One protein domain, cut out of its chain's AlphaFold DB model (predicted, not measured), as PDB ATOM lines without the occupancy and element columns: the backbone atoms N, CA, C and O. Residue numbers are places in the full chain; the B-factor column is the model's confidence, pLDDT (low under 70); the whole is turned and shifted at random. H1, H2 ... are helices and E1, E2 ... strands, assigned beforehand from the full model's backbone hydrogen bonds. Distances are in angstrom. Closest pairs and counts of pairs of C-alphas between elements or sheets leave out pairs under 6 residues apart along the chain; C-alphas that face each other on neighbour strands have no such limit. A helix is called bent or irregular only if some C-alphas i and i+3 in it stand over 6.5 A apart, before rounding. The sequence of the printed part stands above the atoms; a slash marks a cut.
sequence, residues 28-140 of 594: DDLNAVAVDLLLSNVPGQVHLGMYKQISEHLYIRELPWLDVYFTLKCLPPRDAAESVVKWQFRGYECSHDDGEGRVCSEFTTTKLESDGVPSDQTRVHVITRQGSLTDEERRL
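What this domain is: This is residues 28 to 140 of the 594 residues of an uncharacterized protein of Phytophthora fragariae (UniProt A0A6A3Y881). One strongly twisted sheet curls like part of a barrel: the longer strands E6, E5, E4 and E3 make one leaf, E2 is the hinge, and the short strands E1 and E7 make the other leaf. The two edges come together where residues 112 to 113 of E6 pair with residues 129 to 130, and the tail after them leads to the small helix H1, off the sheet. The printed part has 113 residues, with seven named strands followed by one named helix; the sheet's order is E6 E5 E4 E3 E2 E1 E7, mixed. The class is mostly strand, with under half of the residues in named elements. The whole is compact, with a radius of gyration of the C-alphas of 15.0 A and spans of 48 by 39 by 24 A.

How they stand to each other: E6, residues 104 to 115, is an edge strand and bends by 67 degrees at residue 107. It is antiparallel to E5, residues 84 to 94, with N 89 and O 110 2.9 A apart. E4, residues 68 to 75, is antiparallel to E5, with N 71 and O 90 at 2.9 A. E3, residues 58 to 63, is antiparallel to E4, with N 61 and O 70 at 2.9 A. E2, residues 49 to 55, has staggered pairing: residues 52 to 55 pair with E3, with N 52 and O 60 at 2.9 A, and residues 49 to 52 pair with E1, residues 32 to 35, with N 51 and O 33 at 2.8 A. These six strands form a meander, each strand the antiparallel neighbour of the one before. E7, residues 125 to 127, is the other edge strand, parallel to E1, with N 34 and O 125 at 2.8 A. In this folded sheet, one sheet bent back on itself, E6 E5 E4 E3 face E1 E7; the closest C-alphas of E6 and E7, those of Ser 114 and Ile 127, are 4.9 A apart. H1, residues 137 to 140, is not on the sheet and is too short for an O i to N i+4 pair; its one O i to N i+3 pair is within hydrogen-bond range.

Where its parts are: E1 begins at C-alpha 32, (-49.191, -30.079, 23.049). E5 measures 31.6 A, E6 30.9 A and E4 22.8 A; E6 starts at C-alpha 104, (-28.838, -39.723, 16.685). H1 ends at C-alpha 140, (-28.619, -26.012, 0.946).

The domain as a whole: The two C-alphas farthest apart, those of Ala 81 and Asp 98, are 48.6 A apart. The printed part has no cut. The link from E1 to E2, 13 residues, is long. Mean pLDDT of the printed part is 72.5; residues under 70 include 115 to 126 and 128 to 140.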
ATOM      1  N   ASP A  28     -52.604 -32.258  30.392       49.28
ATOM      2  CA  ASP A  28     -51.420 -32.579  29.579       49.28
ATOM      3  C   ASP A  28     -51.543 -32.187  28.088       49.28
ATOM      4  O   ASP A  28     -50.556 -31.763  27.490       49.28
ATOM      5  N   ASP A  29     -52.730 -32.323  27.483       52.69
ATOM      6  CA  ASP A  29     -52.991 -32.060  26.055       52.69
ATOM      7  C   ASP A  29     -52.958 -30.556  25.724       52.69
ATOM      8  O   ASP A  29     -52.734 -30.170  24.577       52.69
ATOM      9  N   LEU A  30     -53.154 -29.695  26.730       55.84
ATOM     10  CA  LEU A  30     -53.042 -28.235  26.595       55.84
ATOM     11  C   LEU A  30     -51.597 -27.782  26.321       55.84
ATOM     12  O   LEU A  30     -51.387 -26.756  25.678       55.84
ATOM     13  N   ASN A  31     -50.610 -28.581  26.737       67.69
ATOM     14  CA  ASN A  31     -49.183 -28.360  26.487       67.69
ATOM     15  C   ASN A  31     -48.692 -29.220  25.305       67.69
ATOM     16  O   ASN A  31     -47.615 -29.828  25.348       67.69
ATOM     17  N   ALA A  32     -49.502 -29.309  24.246       76.69
ATOM     18  CA  ALA A  32     -49.191 -30.079  23.049       76.69
ATOM     19  C   ALA A  32     -49.465 -29.302  21.752       76.69
ATOM     20  O   ALA A  32     -50.348 -28.448  21.672       76.69
ATOM     21  N   VAL A  33     -48.695 -29.634  20.715       79.75
ATOM     22  CA  VAL A  33     -48.811 -29.061  19.367       79.75
ATOM     23  C   VAL A  33     -49.077 -30.188  18.374       79.75
ATOM     24  O   VAL A  33     -48.339 -31.170  18.335       79.75
ATOM     25  N   ALA A  34     -50.111 -30.056  17.552       80.06
ATOM     26  CA  ALA A  34     -50.363 -30.941  16.424       80.06
ATOM     27  C   ALA A  34     -49.620 -30.440  15.179       80.06
ATOM     28  O   ALA A  34     -49.742 -29.273  14.803       80.06
ATOM     29  N   VAL A  35     -48.890 -31.323  14.499       80.50
ATOM     30  CA  VAL A  35     -48.393 -31.076  13.138       80.50
ATOM     31  C   VAL A  35     -49.314 -31.800  12.165       80.50
ATOM     32  O   VAL A  35     -49.318 -33.031  12.128       80.50
ATOM     33  N   ASP A  36     -50.077 -31.041  11.379       78.06
ATOM     34  CA  ASP A  36     -50.972 -31.552  10.333       78.06
ATOM     35  C   ASP A  36     -50.590 -30.931   8.980       78.06
ATOM     36  O   ASP A  36     -51.298 -30.126   8.376       78.06
ATOM     37  N   LEU A  37     -49.362 -31.242   8.557       79.62
ATOM     38  CA  LEU A  37     -48.728 -30.698   7.365       79.62
ATOM     39  C   LEU A  37     -47.907 -31.781   6.671       79.62
ATOM     40  O   LEU A  37     -47.004 -32.375   7.262       79.62
ATOM     41  N   LEU A  38     -48.171 -32.012   5.387       74.50
ATOM     42  CA  LEU A  38     -47.460 -33.020   4.605       74.50
ATOM     43  C   LEU A  38     -46.048 -32.533   4.250       74.50
ATOM     44  O   LEU A  38     -45.884 -31.620   3.444       74.50
ATOM     45  N   LEU A  39     -45.018 -33.171   4.812       76.00
ATOM     46  CA  LEU A  39     -43.620 -32.891   4.481       76.00
ATOM     47  C   LEU A  39     -43.101 -33.906   3.460       76.00
ATOM     48  O   LEU A  39     -42.992 -35.094   3.760       76.00
ATOM     49  N   SER A  40     -42.718 -33.430   2.273       68.44
ATOM     50  CA  SER A  40     -42.108 -34.241   1.202       68.44
ATOM     51  C   SER A  40     -40.835 -34.973   1.634       68.44
ATOM     52  O   SER A  40     -40.495 -36.009   1.072       68.44
ATOM     53  N   ASN A  41     -40.142 -34.426   2.634       68.94
ATOM     54  CA  ASN A  41     -38.838 -34.886   3.099       68.94
ATOM     55  C   ASN A  41     -38.943 -35.894   4.262       68.94
ATOM     56  O   ASN A  41     -37.918 -36.278   4.815       68.94
ATOM     57  N   VAL A  42     -40.156 -36.307   4.659       70.19
ATOM     58  CA  VAL A  42     -40.374 -37.335   5.691       70.19
ATOM     59  C   VAL A  42     -41.058 -38.552   5.055       70.19
ATOM     60  O   VAL A  42     -42.239 -38.472   4.696       70.19
ATOM     61  N   PRO A  43     -40.358 -39.693   4.896       63.44
ATOM     62  CA  PRO A  43     -40.946 -40.880   4.291       63.44
ATOM     63  C   PRO A  43     -42.102 -41.395   5.152       63.44
ATOM     64  O   PRO A  43     -42.013 -41.460   6.377       63.44
ATOM     65  N   GLY A  44     -43.215 -41.744   4.507       66.44
ATOM     66  CA  GLY A  44     -44.383 -42.281   5.203       66.44
ATOM     67  C   GLY A  44     -45.058 -41.322   6.189       66.44
ATOM     68  O   GLY A  44     -45.861 -41.787   6.974       66.44
ATOM     69  N   GLN A  45     -44.775 -40.012   6.173       76.81
ATOM     70  CA  GLN A  45     -45.545 -39.001   6.924       76.81
ATOM     71  C   GLN A  45     -45.669 -39.246   8.444       76.81
ATOM     72  O   GLN A  45     -46.586 -38.745   9.096       76.81
ATOM     73  N   VAL A  46     -44.739 -40.000   9.031       77.88
ATOM     74  CA  VAL A  46     -44.786 -40.435  10.440       77.88
ATOM     75  C   VAL A  46     -44.717 -39.279  11.453       77.88
ATOM     76  O   VAL A  46     -45.008 -39.463  12.633       77.88
ATOM     77  N   HIS A  47     -44.386 -38.072  10.990       78.00
ATOM     78  CA  HIS A  47     -44.405 -36.827  11.752       78.00
ATOM     79  C   HIS A  47     -45.810 -36.227  11.958       78.00
ATOM     80  O   HIS A  47     -45.961 -35.369  12.821       78.00
ATOM     81  N   LEU A  48     -46.851 -36.677  11.241       83.12
ATOM     82  CA  LEU A  48     -48.226 -36.161  11.385       83.12
ATOM     83  C   LEU A  48     -48.865 -36.574  12.718       83.12
ATOM     84  O   LEU A  48     -48.928 -37.772  13.020       83.12
ATOM     85  N   GLY A  49     -49.291 -35.612  13.539       80.69
ATOM     86  CA  GLY A  49     -49.872 -35.849  14.869       80.69
ATOM     87  C   GLY A  49     -49.284 -34.987  15.995       80.69
ATOM     88  O   GLY A  49     -48.710 -33.928  15.751       80.69
ATOM     89  N   MET A  50     -49.465 -35.441  17.239       81.44
ATOM     90  CA  MET A  50     -49.196 -34.673  18.466       81.44
ATOM     91  C   MET A  50     -47.721 -34.676  18.900       81.44
ATOM     92  O   MET A  50     -47.062 -35.715  18.887       81.44
ATOM     93  N   TYR A  51     -47.252 -33.521  19.372       86.38
ATOM     94  CA  TYR A  51     -45.944 -33.273  19.981       86.38
ATOM     95  C   TYR A  51     -46.143 -32.774  21.413       86.38
ATOM     96  O   TYR A  51     -46.861 -31.794  21.619       86.38
ATOM     97  N   LYS A  52     -45.502 -33.414  22.398       85.81
ATOM     98  CA  LYS A  52     -45.604 -33.035  23.818       85.81
ATOM     99  C   LYS A  52     -44.527 -32.013  24.174       85.81
ATOM    100  O   LYS A  52     -43.377 -32.164  23.760       85.81
ATOM    101  N   GLN A  53     -44.879 -30.981  24.939       84.56
ATOM    102  CA  GLN A  53     -43.909 -30.008  25.441       84.56
ATOM    103  C   GLN A  53     -42.924 -30.657  26.426       84.56
ATOM    104  O   GLN A  53     -43.326 -31.442  27.283       84.56
ATOM    105  N   ILE A  54     -41.642 -30.299  26.319       81.62
ATOM    106  CA  ILE A  54     -40.577 -30.712  27.253       81.62
ATOM    107  C   ILE A  54     -39.889 -29.499  27.901       81.62
ATOM    108  O   ILE A  54     -39.492 -29.572  29.060       81.62
ATOM    109  N   SER A  55     -39.809 -28.360  27.209       76.94
ATOM    110  CA  SER A  55     -39.424 -27.081  27.821       76.94
ATOM    111  C   SER A  55     -40.262 -25.937  27.267       76.94
ATOM    112  O   SER A  55     -41.001 -26.093  26.291       76.94
ATOM    113  N   GLU A  56     -40.099 -24.740  27.825       73.31
ATOM    114  CA  GLU A  56     -40.453 -23.516  27.109       73.31
ATOM    115  C   GLU A  56     -39.849 -23.573  25.695       73.31
ATOM    116  O   GLU A  56     -38.673 -23.902  25.512       73.31
ATOM    117  N   HIS A  57     -40.693 -23.343  24.689       80.50
ATOM    118  CA  HIS A  57     -40.358 -23.383  23.264       80.50
ATOM    119  C   HIS A  57     -39.837 -24.715  22.671       80.50
ATOM    120  O   HIS A  57     -39.471 -24.704  21.496       80.50
ATOM    121  N   LEU A  58     -39.845 -25.856  23.379       84.62
ATOM    122  CA  LEU A  58     -39.452 -27.160  22.811       84.62
ATOM    123  C   LEU A  58     -40.511 -28.243  23.031       84.62
ATOM    124  O   LEU A  58     -40.893 -28.542  24.164       84.62
ATOM    125  N   TYR A  59     -40.897 -28.889  21.932       88.25
ATOM    126  CA  TYR A  59     -41.829 -30.008  21.892       88.25
ATOM    127  C   TYR A  59     -41.169 -31.196  21.182       88.25
ATOM    128  O   TYR A  59     -40.415 -31.009  20.223       88.25
ATOM    129  N   ILE A  60     -41.442 -32.416  21.641       88.44
ATOM    130  CA  ILE A  60     -40.877 -33.655  21.088       88.44
ATOM    131  C   ILE A  60     -41.993 -34.658  20.790       88.44
ATOM    132  O   ILE A  60     -43.036 -34.688  21.449       88.44
ATOM    133  N   ARG A  61     -41.754 -35.493  19.781       87.69
ATOM    134  CA  ARG A  61     -42.502 -36.717  19.521       87.69
ATOM    135  C   ARG A  61     -41.536 -37.862  19.249       87.69
ATOM    136  O   ARG A  61     -40.618 -37.726  18.443       87.69
ATOM    137  N   GLU A  62     -41.788 -38.995  19.883       86.50
ATOM    138  CA  GLU A  62     -40.962 -40.197  19.787       86.50
ATOM    139  C   GLU A  62     -41.725 -41.308  19.064       86.50
ATOM    140  O   GLU A  62     -42.933 -41.464  19.261       86.50
ATOM    141  N   LEU A  63     -41.025 -42.099  18.250       84.56
ATOM    142  CA  LEU A  63     -41.550 -43.300  17.601       84.56
ATOM    143  C   LEU A  63     -40.591 -44.473  17.874       84.56
ATOM    144  O   LEU A  63     -39.831 -44.859  16.981       84.56
ATOM    145  N   PRO A  64     -40.600 -45.061  19.089       78.62
ATOM    146  CA  PRO A  64     -39.606 -46.064  19.488       78.62
ATOM    147  C   PRO A  64     -39.581 -47.310  18.592       78.62
ATOM    148  O   PRO A  64     -38.547 -47.943  18.443       78.62
ATOM    149  N   TRP A  65     -40.700 -47.642  17.941       78.94
ATOM    150  CA  TRP A  65     -40.806 -48.751  16.984       78.94
ATOM    151  C   TRP A  65     -40.164 -48.477  15.608       78.94
ATOM    152  O   TRP A  65     -40.214 -49.344  14.738       78.94
ATOM    153  N   LEU A  66     -39.594 -47.286  15.399       80.75
ATOM    154  CA  LEU A  66     -38.769 -46.917  14.241       80.75
ATOM    155  C   LEU A  66     -37.383 -46.384  14.653       80.75
ATOM    156  O   LEU A  66     -36.634 -45.973  13.777       80.75
ATOM    157  N   ASP A  67     -37.080 -46.297  15.957       83.88
ATOM    158  CA  ASP A  67     -35.950 -45.524  16.507       83.88
ATOM    159  C   ASP A  67     -35.873 -44.060  15.973       83.88
ATOM    160  O   ASP A  67     -34.817 -43.425  15.947       83.88
ATOM    161  N   VAL A  68     -37.023 -43.482  15.581       85.44
ATOM    162  CA  VAL A  68     -37.148 -42.122  15.014       85.44
ATOM    163  C   VAL A  68     -37.710 -41.134  16.035       85.44
ATOM    164  O   VAL A  68     -38.691 -41.403  16.730       85.44
ATOM    165  N   TYR A  69     -37.106 -39.948  16.072       88.44
ATOM    166  CA  TYR A  69     -37.399 -38.878  17.020       88.44
ATOM    167  C   TYR A  69     -37.592 -37.556  16.274       88.44
ATOM    168  O   TYR A  69     -36.789 -37.189  15.421       88.44
ATOM    169  N   PHE A  70     -38.644 -36.808  16.598       90.19
ATOM    170  CA  PHE A  70     -38.913 -35.500  16.005       90.19
ATOM    171  C   PHE A  70     -38.909 -34.413  17.072       90.19
ATOM    172  O   PHE A  70     -39.563 -34.554  18.106       90.19
ATOM    173  N   THR A  71     -38.240 -33.297  16.792       89.62
ATOM    174  CA  THR A  71     -38.285 -32.103  17.640       89.62
ATOM    175  C   THR A  71     -38.908 -30.933  16.895       89.62
ATOM    176  O   THR A  71     -38.767 -30.769  15.680       89.62
ATOM    177  N   LEU A  72     -39.637 -30.117  17.645       88.62
ATOM    178  CA  LEU A  72     -40.350 -28.952  17.163       88.62
ATOM    179  C   LEU A  72     -40.036 -27.799  18.116       88.62
ATOM    180  O   LEU A  72     -40.502 -27.764  19.257       88.62
ATOM    181  N   LYS A  73     -39.196 -26.874  17.656       88.00
ATOM    182  CA  LYS A  73     -38.750 -25.715  18.428       88.00
ATOM    183  C   LYS A  73     -39.492 -24.463  17.978       88.00
ATOM    184  O   LYS A  73     -39.379 -24.067  16.820       88.00
ATOM    185  N   CYS A  74     -40.207 -23.820  18.893       84.75
ATOM    186  CA  CYS A  74     -40.756 -22.485  18.674       84.75
ATOM    187  C   CYS A  74     -39.597 -21.478  18.581       84.75
ATOM    188  O   CYS A  74     -38.655 -21.516  19.377       84.75
ATOM    189  N   LEU A  75     -39.644 -20.602  17.583       82.25
ATOM    190  CA  LEU A  75     -38.701 -19.506  17.407       82.25
ATOM    191  C   LEU A  75     -39.371 -18.218  17.911       82.25
ATOM    192  O   LEU A  75     -40.540 -17.995  17.592       82.25
ATOM    193  N   PRO A  76     -38.670 -17.366  18.681       72.50
ATOM    194  CA  PRO A  76     -39.242 -16.097  19.111       72.50
ATOM    195  C   PRO A  76     -39.563 -15.222  17.885       72.50
ATOM    196  O   PRO A  76     -38.775 -15.224  16.928       72.50
ATOM    197  N   PRO A  77     -40.685 -14.477  17.897       67.56
ATOM    198  CA  PRO A  77     -40.988 -13.517  16.842       67.56
ATOM    199  C   PRO A  77     -39.885 -12.459  16.780       67.56
ATOM    200  O   PRO A  77     -39.333 -12.060  17.810       67.56
ATOM    201  N   ARG A  78     -39.540 -12.013  15.572       62.25
ATOM    202  CA  ARG A  78     -38.496 -10.993  15.372       62.25
ATOM    203  C   ARG A  78     -39.003  -9.585  15.653       62.25
ATOM    204  O   ARG A  78     -38.242  -8.761  16.150       62.25
ATOM    205  N   ASP A  79     -40.282  -9.352  15.382       62.94
ATOM    206  CA  ASP A  79     -40.954  -8.068  15.531       62.94
ATOM    207  C   ASP A  79     -42.278  -8.254  16.281       62.94
ATOM    208  O   ASP A  79     -43.003  -9.223  16.056       62.94
ATOM    209  N   ALA A  80     -42.659  -7.291  17.123       57.25
ATOM    210  CA  ALA A  80     -43.907  -7.347  17.901       57.25
ATOM    211  C   ALA A  80     -45.200  -7.281  17.049       57.25
ATOM    212  O   ALA A  80     -46.298  -7.391  17.587       57.25
ATOM    213  N   ALA A  81     -45.073  -7.098  15.731       58.38
ATOM    214  CA  ALA A  81     -46.165  -7.137  14.757       58.38
ATOM    215  C   ALA A  81     -46.290  -8.495  14.027       58.38
ATOM    216  O   ALA A  81     -47.153  -8.652  13.164       58.38
ATOM    217  N   GLU A  82     -45.427  -9.471  14.329       63.88
ATOM    218  CA  GLU A  82     -45.387 -10.767  13.648       63.88
ATOM    219  C   GLU A  82     -46.521 -11.691  14.140       63.88
ATOM    220  O   GLU A  82     -46.407 -12.382  15.148       63.88
ATOM    221  N   SER A  83     -47.643 -11.704  13.413       66.88
ATOM    222  CA  SER A  83     -48.859 -12.477  13.735       66.88
ATOM    223  C   SER A  83     -48.766 -13.991  13.472       66.88
ATOM    224  O   SER A  83     -49.763 -14.704  13.596       66.88
ATOM    225  N   VAL A  84     -47.580 -14.481  13.102       73.94
ATOM    226  CA  VAL A  84     -47.295 -15.859  12.686       73.94
ATOM    227  C   VAL A  84     -46.215 -16.428  13.599       73.94
ATOM    228  O   VAL A  84     -45.121 -15.875  13.689       73.94
ATOM    229  N   VAL A  85     -46.491 -17.555  14.255       78.94
ATOM    230  CA  VAL A  85     -45.481 -18.252  15.059       78.94
ATOM    231  C   VAL A  85     -44.591 -19.065  14.126       78.94
ATOM    232  O   VAL A  85     -45.069 -19.902  13.356       78.94
ATOM    233  N   LYS A  86     -43.282 -18.820  14.199       84.69
ATOM    234  CA  LYS A  86     -42.267 -19.537  13.424       84.69
ATOM    235  C   LYS A  86     -41.705 -20.704  14.219       84.69
ATOM    236  O   LYS A  86     -41.452 -20.602  15.417       84.69
ATOM    237  N   TRP A  87     -41.463 -21.809  13.528       85.31
ATOM    238  CA  TRP A  87     -41.026 -23.063  14.126       85.31
ATOM    239  C   TRP A  87     -39.855 -23.655  13.344       85.31
ATOM    240  O   TRP A  87     -39.840 -23.632  12.113       85.31
ATOM    241  N   GLN A  88     -38.892 -24.245  14.049       88.06
ATOM    242  CA  GLN A  88     -37.908 -25.152  13.468       88.06
ATOM    243  C   GLN A  88     -38.310 -26.591  13.796       88.06
ATOM    244  O   GLN A  88     -38.285 -27.002  14.955       88.06
ATOM    245  N   PHE A  89     -38.663 -27.347  12.762       89.31
ATOM    246  CA  PHE A  89     -38.898 -28.785  12.822       89.31
ATOM    247  C   PHE A  89     -37.606 -29.522  12.471       89.31
ATOM    248  O   PHE A  89     -36.944 -29.154  11.495       89.31
ATOM    249  N   ARG A  90     -37.276 -30.577  13.220       88.88
ATOM    250  CA  ARG A  90     -36.150 -31.477  12.941       88.88
ATOM    251  C   ARG A  90     -36.564 -32.936  13.120       88.88
ATOM    252  O   ARG A  90     -37.343 -33.253  14.019       88.88
ATOM    253  N   GLY A  91     -36.037 -33.816  12.277       88.38
ATOM    254  CA  GLY A  91     -36.208 -35.265  12.375       88.38
ATOM    255  C   GLY A  91     -34.868 -35.973  12.513       88.38
ATOM    256  O   GLY A  91     -33.930 -35.699  11.761       88.38
ATOM    257  N   TYR A  92     -34.813 -36.890  13.473       85.69
ATOM    258  CA  TYR A  92     -33.647 -37.672  13.845       85.69
ATOM    259  C   TYR A  92     -33.930 -39.165  13.694       85.69
ATOM    260  O   TYR A  92     -34.984 -39.652  14.103       85.69
ATOM    261  N   GLU A  93     -32.965 -39.877  13.131       85.69
ATOM    262  CA  GLU A  93     -32.885 -41.335  13.119       85.69
ATOM    263  C   GLU A  93     -31.795 -41.717  14.121       85.69
ATOM    264  O   GLU A  93     -30.671 -41.214  14.038       85.69
ATOM    265  N   CYS A  94     -32.139 -42.525  15.118       84.44
ATOM    266  CA  CYS A  94     -31.234 -42.878  16.200       84.44
ATOM    267  C   CYS A  94     -30.797 -44.339  16.111       84.44
ATOM    268  O   CYS A  94     -31.508 -45.189  15.581       84.44
ATOM    269  N   SER A  95     -29.625 -44.650  16.663       79.12
ATOM    270  CA  SER A  95     -29.256 -46.032  16.928       79.12
ATOM    271  C   SER A  95     -30.211 -46.640  17.957       79.12
ATOM    272  O   SER A  95     -30.770 -45.948  18.822       79.12
ATOM    273  N   HIS A  96     -30.343 -47.962  17.892       73.12
ATOM    274  CA  HIS A  96     -30.840 -48.715  19.030       73.12
ATOM    275  C   HIS A  96     -29.913 -48.482  20.236       73.12
ATOM    276  O   HIS A  96     -28.723 -48.205  20.053       73.12
ATOM    277  N   ASP A  97     -30.449 -48.552  21.453       70.44
ATOM    278  CA  ASP A  97     -29.655 -48.348  22.665       70.44
ATOM    279  C   ASP A  97     -29.015 -49.676  23.097       70.44
ATOM    280  O   ASP A  97     -29.686 -50.576  23.603       70.44
ATOM    281  N   ASP A  98     -27.718 -49.811  22.831       70.19
ATOM    282  CA  ASP A  98     -26.883 -50.968  23.173       70.19
ATOM    283  C   ASP A  98     -26.122 -50.793  24.502       70.19
ATOM    284  O   ASP A  98     -25.462 -51.724  24.969       70.19
ATOM    285  N   GLY A  99     -26.252 -49.624  25.139       64.12
ATOM    286  CA  GLY A  99     -25.570 -49.268  26.380       64.12
ATOM    287  C   GLY A  99     -24.251 -48.506  26.207       64.12
ATOM    288  O   GLY A  99     -23.748 -47.998  27.209       64.12
ATOM    289  N   GLU A 100     -23.715 -48.348  24.988       64.69
ATOM    290  CA  GLU A 100     -22.627 -47.379  24.727       64.69
ATOM    291  C   GLU A 100     -23.165 -45.952  24.498       64.69
ATOM    292  O   GLU A 100     -22.427 -44.971  24.616       64.69
ATOM    293  N   GLY A 101     -24.478 -45.830  24.279       64.75
ATOM    294  CA  GLY A 101     -25.231 -44.581  24.273       64.75
ATOM    295  C   GLY A 101     -25.812 -44.256  22.902       64.75
ATOM    296  O   GLY A 101     -25.097 -44.152  21.907       64.75
ATOM    297  N   ARG A 102     -27.132 -44.042  22.856       75.62
ATOM    298  CA  ARG A 102     -27.875 -43.756  21.622       75.62
ATOM    299  C   ARG A 102     -27.291 -42.580  20.820       75.62
ATOM    300  O   ARG A 102     -27.383 -41.421  21.228       75.62
ATOM    301  N   VAL A 103     -26.799 -42.873  19.617       80.06
ATOM    302  CA  VAL A 103     -26.321 -41.882  18.640       80.06
ATOM    303  C   VAL A 103     -27.466 -41.503  17.703       80.06
ATOM    304  O   VAL A 103     -28.050 -42.375  17.070       80.06
ATOM    305  N   CYS A 104     -27.776 -40.212  17.571       83.81
ATOM    306  CA  CYS A 104     -28.838 -39.723  16.685       83.81
ATOM    307  C   CYS A 104     -28.276 -38.898  15.521       83.81
ATOM    308  O   CYS A 104     -27.471 -37.995  15.729       83.81
ATOM    309  N   SER A 105     -28.734 -39.183  14.301       81.19
ATOM    310  CA  SER A 105     -28.386 -38.452  13.078       81.19
ATOM    311  C   SER A 105     -29.577 -37.636  12.584       81.19
ATOM    312  O   SER A 105     -30.695 -38.143  12.514       81.19
ATOM    313  N   GLU A 106     -29.357 -36.372  12.228       87.19
ATOM    314  CA  GLU A 106     -30.402 -35.515  11.659       87.19
ATOM    315  C   GLU A 106     -30.616 -35.849  10.175       87.19
ATOM    316  O   GLU A 106     -29.704 -35.682   9.364       87.19
ATOM    317  N   PHE A 107     -31.818 -36.309   9.810       81.88
ATOM    318  CA  PHE A 107     -32.168 -36.645   8.419       81.88
ATOM    319  C   PHE A 107     -33.013 -35.565   7.730       81.88
ATOM    320  O   PHE A 107     -33.156 -35.569   6.507       81.88
ATOM    321  N   THR A 108     -33.602 -34.641   8.494       81.69
ATOM    322  CA  THR A 108     -34.417 -33.547   7.957       81.69
ATOM    323  C   THR A 108     -34.477 -32.365   8.920       81.69
ATOM    324  O   THR A 108     -34.657 -32.540  10.123       81.69
ATOM    325  N   THR A 109     -34.395 -31.153   8.374       84.50
ATOM    326  CA  THR A 109     -34.727 -29.900   9.062       84.50
ATOM    327  C   THR A 109     -35.593 -29.057   8.130       84.50
ATOM    328  O   THR A 109     -35.319 -28.947   6.934       84.50
ATOM    329  N   THR A 110     -36.648 -28.441   8.661       81.69
ATOM    330  CA  THR A 110     -37.477 -27.497   7.905       81.69
ATOM    331  C   THR A 110     -38.057 -26.405   8.806       81.69
ATOM    332  O   THR A 110     -38.114 -26.548  10.030       81.69
ATOM    333  N   LYS A 111     -38.474 -25.291   8.202       84.44
ATOM    334  CA  LYS A 111     -39.147 -24.188   8.894       84.44
ATOM    335  C   LYS A 111     -40.647 -24.292   8.667       84.44
ATOM    336  O   LYS A 111     -41.096 -24.351   7.522       84.44
ATOM    337  N   LEU A 112     -41.409 -24.320   9.754       83.19
ATOM    338  CA  LEU A 112     -42.869 -24.348   9.723       83.19
ATOM    339  C   LEU A 112     -43.426 -23.038  10.272       83.19
ATOM    340  O   LEU A 112     -42.771 -22.351  11.058       83.19
ATOM    341  N   GLU A 113     -44.642 -22.708   9.863       79.56
ATOM    342  CA  GLU A 113     -45.348 -21.508  10.292       79.56
ATOM    343  C   GLU A 113     -46.759 -21.898  10.740       79.56
ATOM    344  O   GLU A 113     -47.437 -22.709  10.105       79.56
ATOM    345  N   SER A 114     -47.206 -21.336  11.858       75.31
ATOM    346  CA  SER A 114     -48.602 -21.408  12.281       75.31
ATOM    347  C   SER A 114     -49.148 -20.005  12.457       75.31
ATOM    348  O   SER A 114     -48.412 -19.079  12.803       75.31
ATOM    349  N   ASP A 115     -50.454 -19.856  12.281       66.88
ATOM    350  CA  ASP A 115     -51.143 -18.650  12.720       66.88
ATOM    351  C   ASP A 115     -50.939 -18.434  14.240       66.88
ATOM    352  O   ASP A 115     -50.493 -19.337  14.964       66.88
ATOM    353  N   GLY A 116     -51.186 -17.204  14.699       62.78
ATOM    354  CA  GLY A 116     -50.936 -16.764  16.074       62.78
ATOM    355  C   GLY A 116     -51.658 -17.572  17.163       62.78
ATOM    356  O   GLY A 116     -52.507 -18.418  16.887       62.78
ATOM    357  N   VAL A 117     -51.299 -17.286  18.422       55.69
ATOM    358  CA  VAL A 117     -51.788 -17.973  19.636       55.69
ATOM    359  C   VAL A 117     -53.301 -18.252  19.560       55.69
ATOM    360  O   VAL A 117     -54.066 -17.313  19.319       55.69
ATOM    361  N   PRO A 118     -53.760 -19.504  19.772       52.09
ATOM    362  CA  PRO A 118     -55.181 -19.810  19.779       52.09
ATOM    363  C   PRO A 118     -55.860 -18.970  20.861       52.09
ATOM    364  O   PRO A 118     -55.450 -18.979  22.020       52.09
ATOM    365  N   SER A 119     -56.911 -18.244  20.480       47.22
ATOM    366  CA  SER A 119     -57.624 -17.266  21.324       47.22
ATOM    367  C   SER A 119     -58.370 -17.875  22.529       47.22
ATOM    368  O   SER A 119     -59.232 -17.225  23.120       47.22
ATOM    369  N   ASP A 120     -58.103 -19.135  22.854       47.41
ATOM    370  CA  ASP A 120     -58.875 -19.972  23.754       47.41
ATOM    371  C   ASP A 120     -57.943 -21.035  24.360       47.41
ATOM    372  O   ASP A 120     -57.378 -21.860  23.636       47.41
ATOM    373  N   GLN A 121     -57.787 -21.022  25.688       50.69
ATOM    374  CA  GLN A 121     -56.914 -21.938  26.443       50.69
ATOM    375  C   GLN A 121     -57.415 -23.398  26.450       50.69
ATOM    376  O   GLN A 121     -56.874 -24.236  27.162       50.69
ATOM    377  N   THR A 122     -58.449 -23.710  25.665       44.62
ATOM    378  CA  THR A 122     -59.014 -25.053  25.479       44.62
ATOM    379  C   THR A 122     -58.604 -25.717  24.158       44.62
ATOM    380  O   THR A 122     -59.088 -26.806  23.847       44.62
ATOM    381  N   ARG A 123     -57.737 -25.085  23.348       56.59
ATOM    382  CA  ARG A 123     -57.386 -25.561  21.998       56.59
ATOM    383  C   ARG A 123     -55.902 -25.879  21.829       56.59
ATOM    384  O   ARG A 123     -55.048 -25.013  21.985       56.59
ATOM    385  N   VAL A 124     -55.636 -27.107  21.387       59.72
ATOM    386  CA  VAL A 124     -54.337 -27.562  20.864       59.72
ATOM    387  C   VAL A 124     -53.873 -26.637  19.730       59.72
ATOM    388  O   VAL A 124     -54.637 -26.348  18.806       59.72
ATOM    389  N   HIS A 125     -52.610 -26.204  19.769       67.88
ATOM    390  CA  HIS A 125     -51.972 -25.500  18.652       67.88
ATOM    391  C   HIS A 125     -51.842 -26.441  17.443       67.88
ATOM    392  O   HIS A 125     -51.276 -27.522  17.585       67.88
ATOM    393  N   VAL A 126     -52.285 -26.032  16.249       69.81
ATOM    394  CA  VAL A 126     -52.136 -26.832  15.017       69.81
ATOM    395  C   VAL A 126     -51.245 -26.105  14.011       69.81
ATOM    396  O   VAL A 126     -51.513 -24.961  13.646       69.81
ATOM    397  N   ILE A 127     -50.192 -26.773  13.542       75.38
ATOM    398  CA  ILE A 127     -49.304 -26.285  12.482       75.38
ATOM    399  C   ILE A 127     -49.788 -26.828  11.138       75.38
ATOM    400  O   ILE A 127     -49.727 -28.033  10.893       75.38
ATOM    401  N   THR A 128     -50.234 -25.918  10.271       63.38
ATOM    402  CA  THR A 128     -50.872 -26.216   8.976       63.38
ATOM    403  C   THR A 128     -50.128 -25.637   7.769       63.38
ATOM    404  O   THR A 128     -50.542 -25.864   6.633       63.38
ATOM    405  N   ARG A 129     -49.033 -24.880   7.971       66.75
ATOM    406  CA  ARG A 129     -48.294 -24.206   6.888       66.75
ATOM    407  C   ARG A 129     -46.797 -24.506   6.951       66.75
ATOM    408  O   ARG A 129     -46.179 -24.499   8.017       66.75
ATOM    409  N   GLN A 130     -46.190 -24.734   5.788       65.00
ATOM    410  CA  GLN A 130     -44.734 -24.690   5.661       65.00
ATOM    411  C   GLN A 130     -44.307 -23.225   5.527       65.00
ATOM    412  O   GLN A 130     -44.934 -22.476   4.776       65.00
ATOM    413  N   GLY A 131     -43.263 -22.818   6.249       58.62
ATOM    414  CA  GLY A 131     -42.741 -21.458   6.150       58.62
ATOM    415  C   GLY A 131     -42.085 -21.204   4.794       58.62
ATOM    416  O   GLY A 131     -41.671 -22.140   4.101       58.62
ATOM    417  N   SER A 132     -41.972 -19.935   4.404       50.34
ATOM    418  CA  SER A 132     -41.340 -19.580   3.128       50.34
ATOM    419  C   SER A 132     -39.827 -19.854   3.158       50.34
ATOM    420  O   SER A 132     -39.040 -19.071   3.687       50.34
ATOM    421  N   LEU A 133     -39.421 -20.993   2.582       51.66
ATOM    422  CA  LEU A 133     -38.017 -21.338   2.330       51.66
ATOM    423  C   LEU A 133     -37.350 -20.224   1.515       51.66
ATOM    424  O   LEU A 133     -37.839 -19.884   0.434       51.66
ATOM    425  N   THR A 134     -36.221 -19.694   1.991       50.66
ATOM    426  CA  THR A 134     -35.460 -18.717   1.197       50.66
ATOM    427  C   THR A 134     -34.795 -19.398  -0.004       50.66
ATOM    428  O   THR A 134     -34.555 -20.610  -0.014       50.66
ATOM    429  N   ASP A 135     -34.446 -18.626  -1.038       42.19
ATOM    430  CA  ASP A 135     -33.718 -19.165  -2.198       42.19
ATOM    431  C   ASP A 135     -32.287 -19.627  -1.855       42.19
ATOM    432  O   ASP A 135     -31.665 -20.351  -2.632       42.19
ATOM    433  N   GLU A 136     -31.778 -19.275  -0.673       45.22
ATOM    434  CA  GLU A 136     -30.541 -19.819  -0.103       45.22
ATOM    435  C   GLU A 136     -30.797 -21.205   0.508       45.22
ATOM    436  O   GLU A 136     -30.082 -22.158   0.207       45.22
ATOM    437  N   GLU A 137     -31.879 -21.370   1.275       49.62
ATOM    438  CA  GLU A 137     -32.273 -22.656   1.870       49.62
ATOM    439  C   GLU A 137     -32.637 -23.704   0.810       49.62
ATOM    440  O   GLU A 137     -32.302 -24.879   0.959       49.62
ATOM    441  N   ARG A 138     -33.219 -23.281  -0.322       47.34
ATOM    442  CA  ARG A 138     -33.405 -24.131  -1.514       47.34
ATOM    443  C   ARG A 138     -32.096 -24.673  -2.097       47.34
ATOM    444  O   ARG A 138     -32.115 -25.716  -2.744       47.34
ATOM    445  N   ARG A 139     -30.968 -23.982  -1.904       40.09
ATOM    446  CA  ARG A 139     -29.645 -24.405  -2.405       40.09
ATOM    447  C   ARG A 139     -28.913 -25.316  -1.420       40.09
ATOM    448  O   ARG A 139     -28.093 -26.117  -1.856       40.09
ATOM    449  N   LEU A 140     -29.233 -25.224  -0.129       40.00
ATOM    450  CA  LEU A 140     -28.619 -26.012   0.946       40.00
ATOM    451  C   LEU A 140     -29.220 -27.421   1.111       40.00
ATOM    452  O   LEU A 140     -28.635 -28.246   1.802       40.00
TER     453      LEU A 140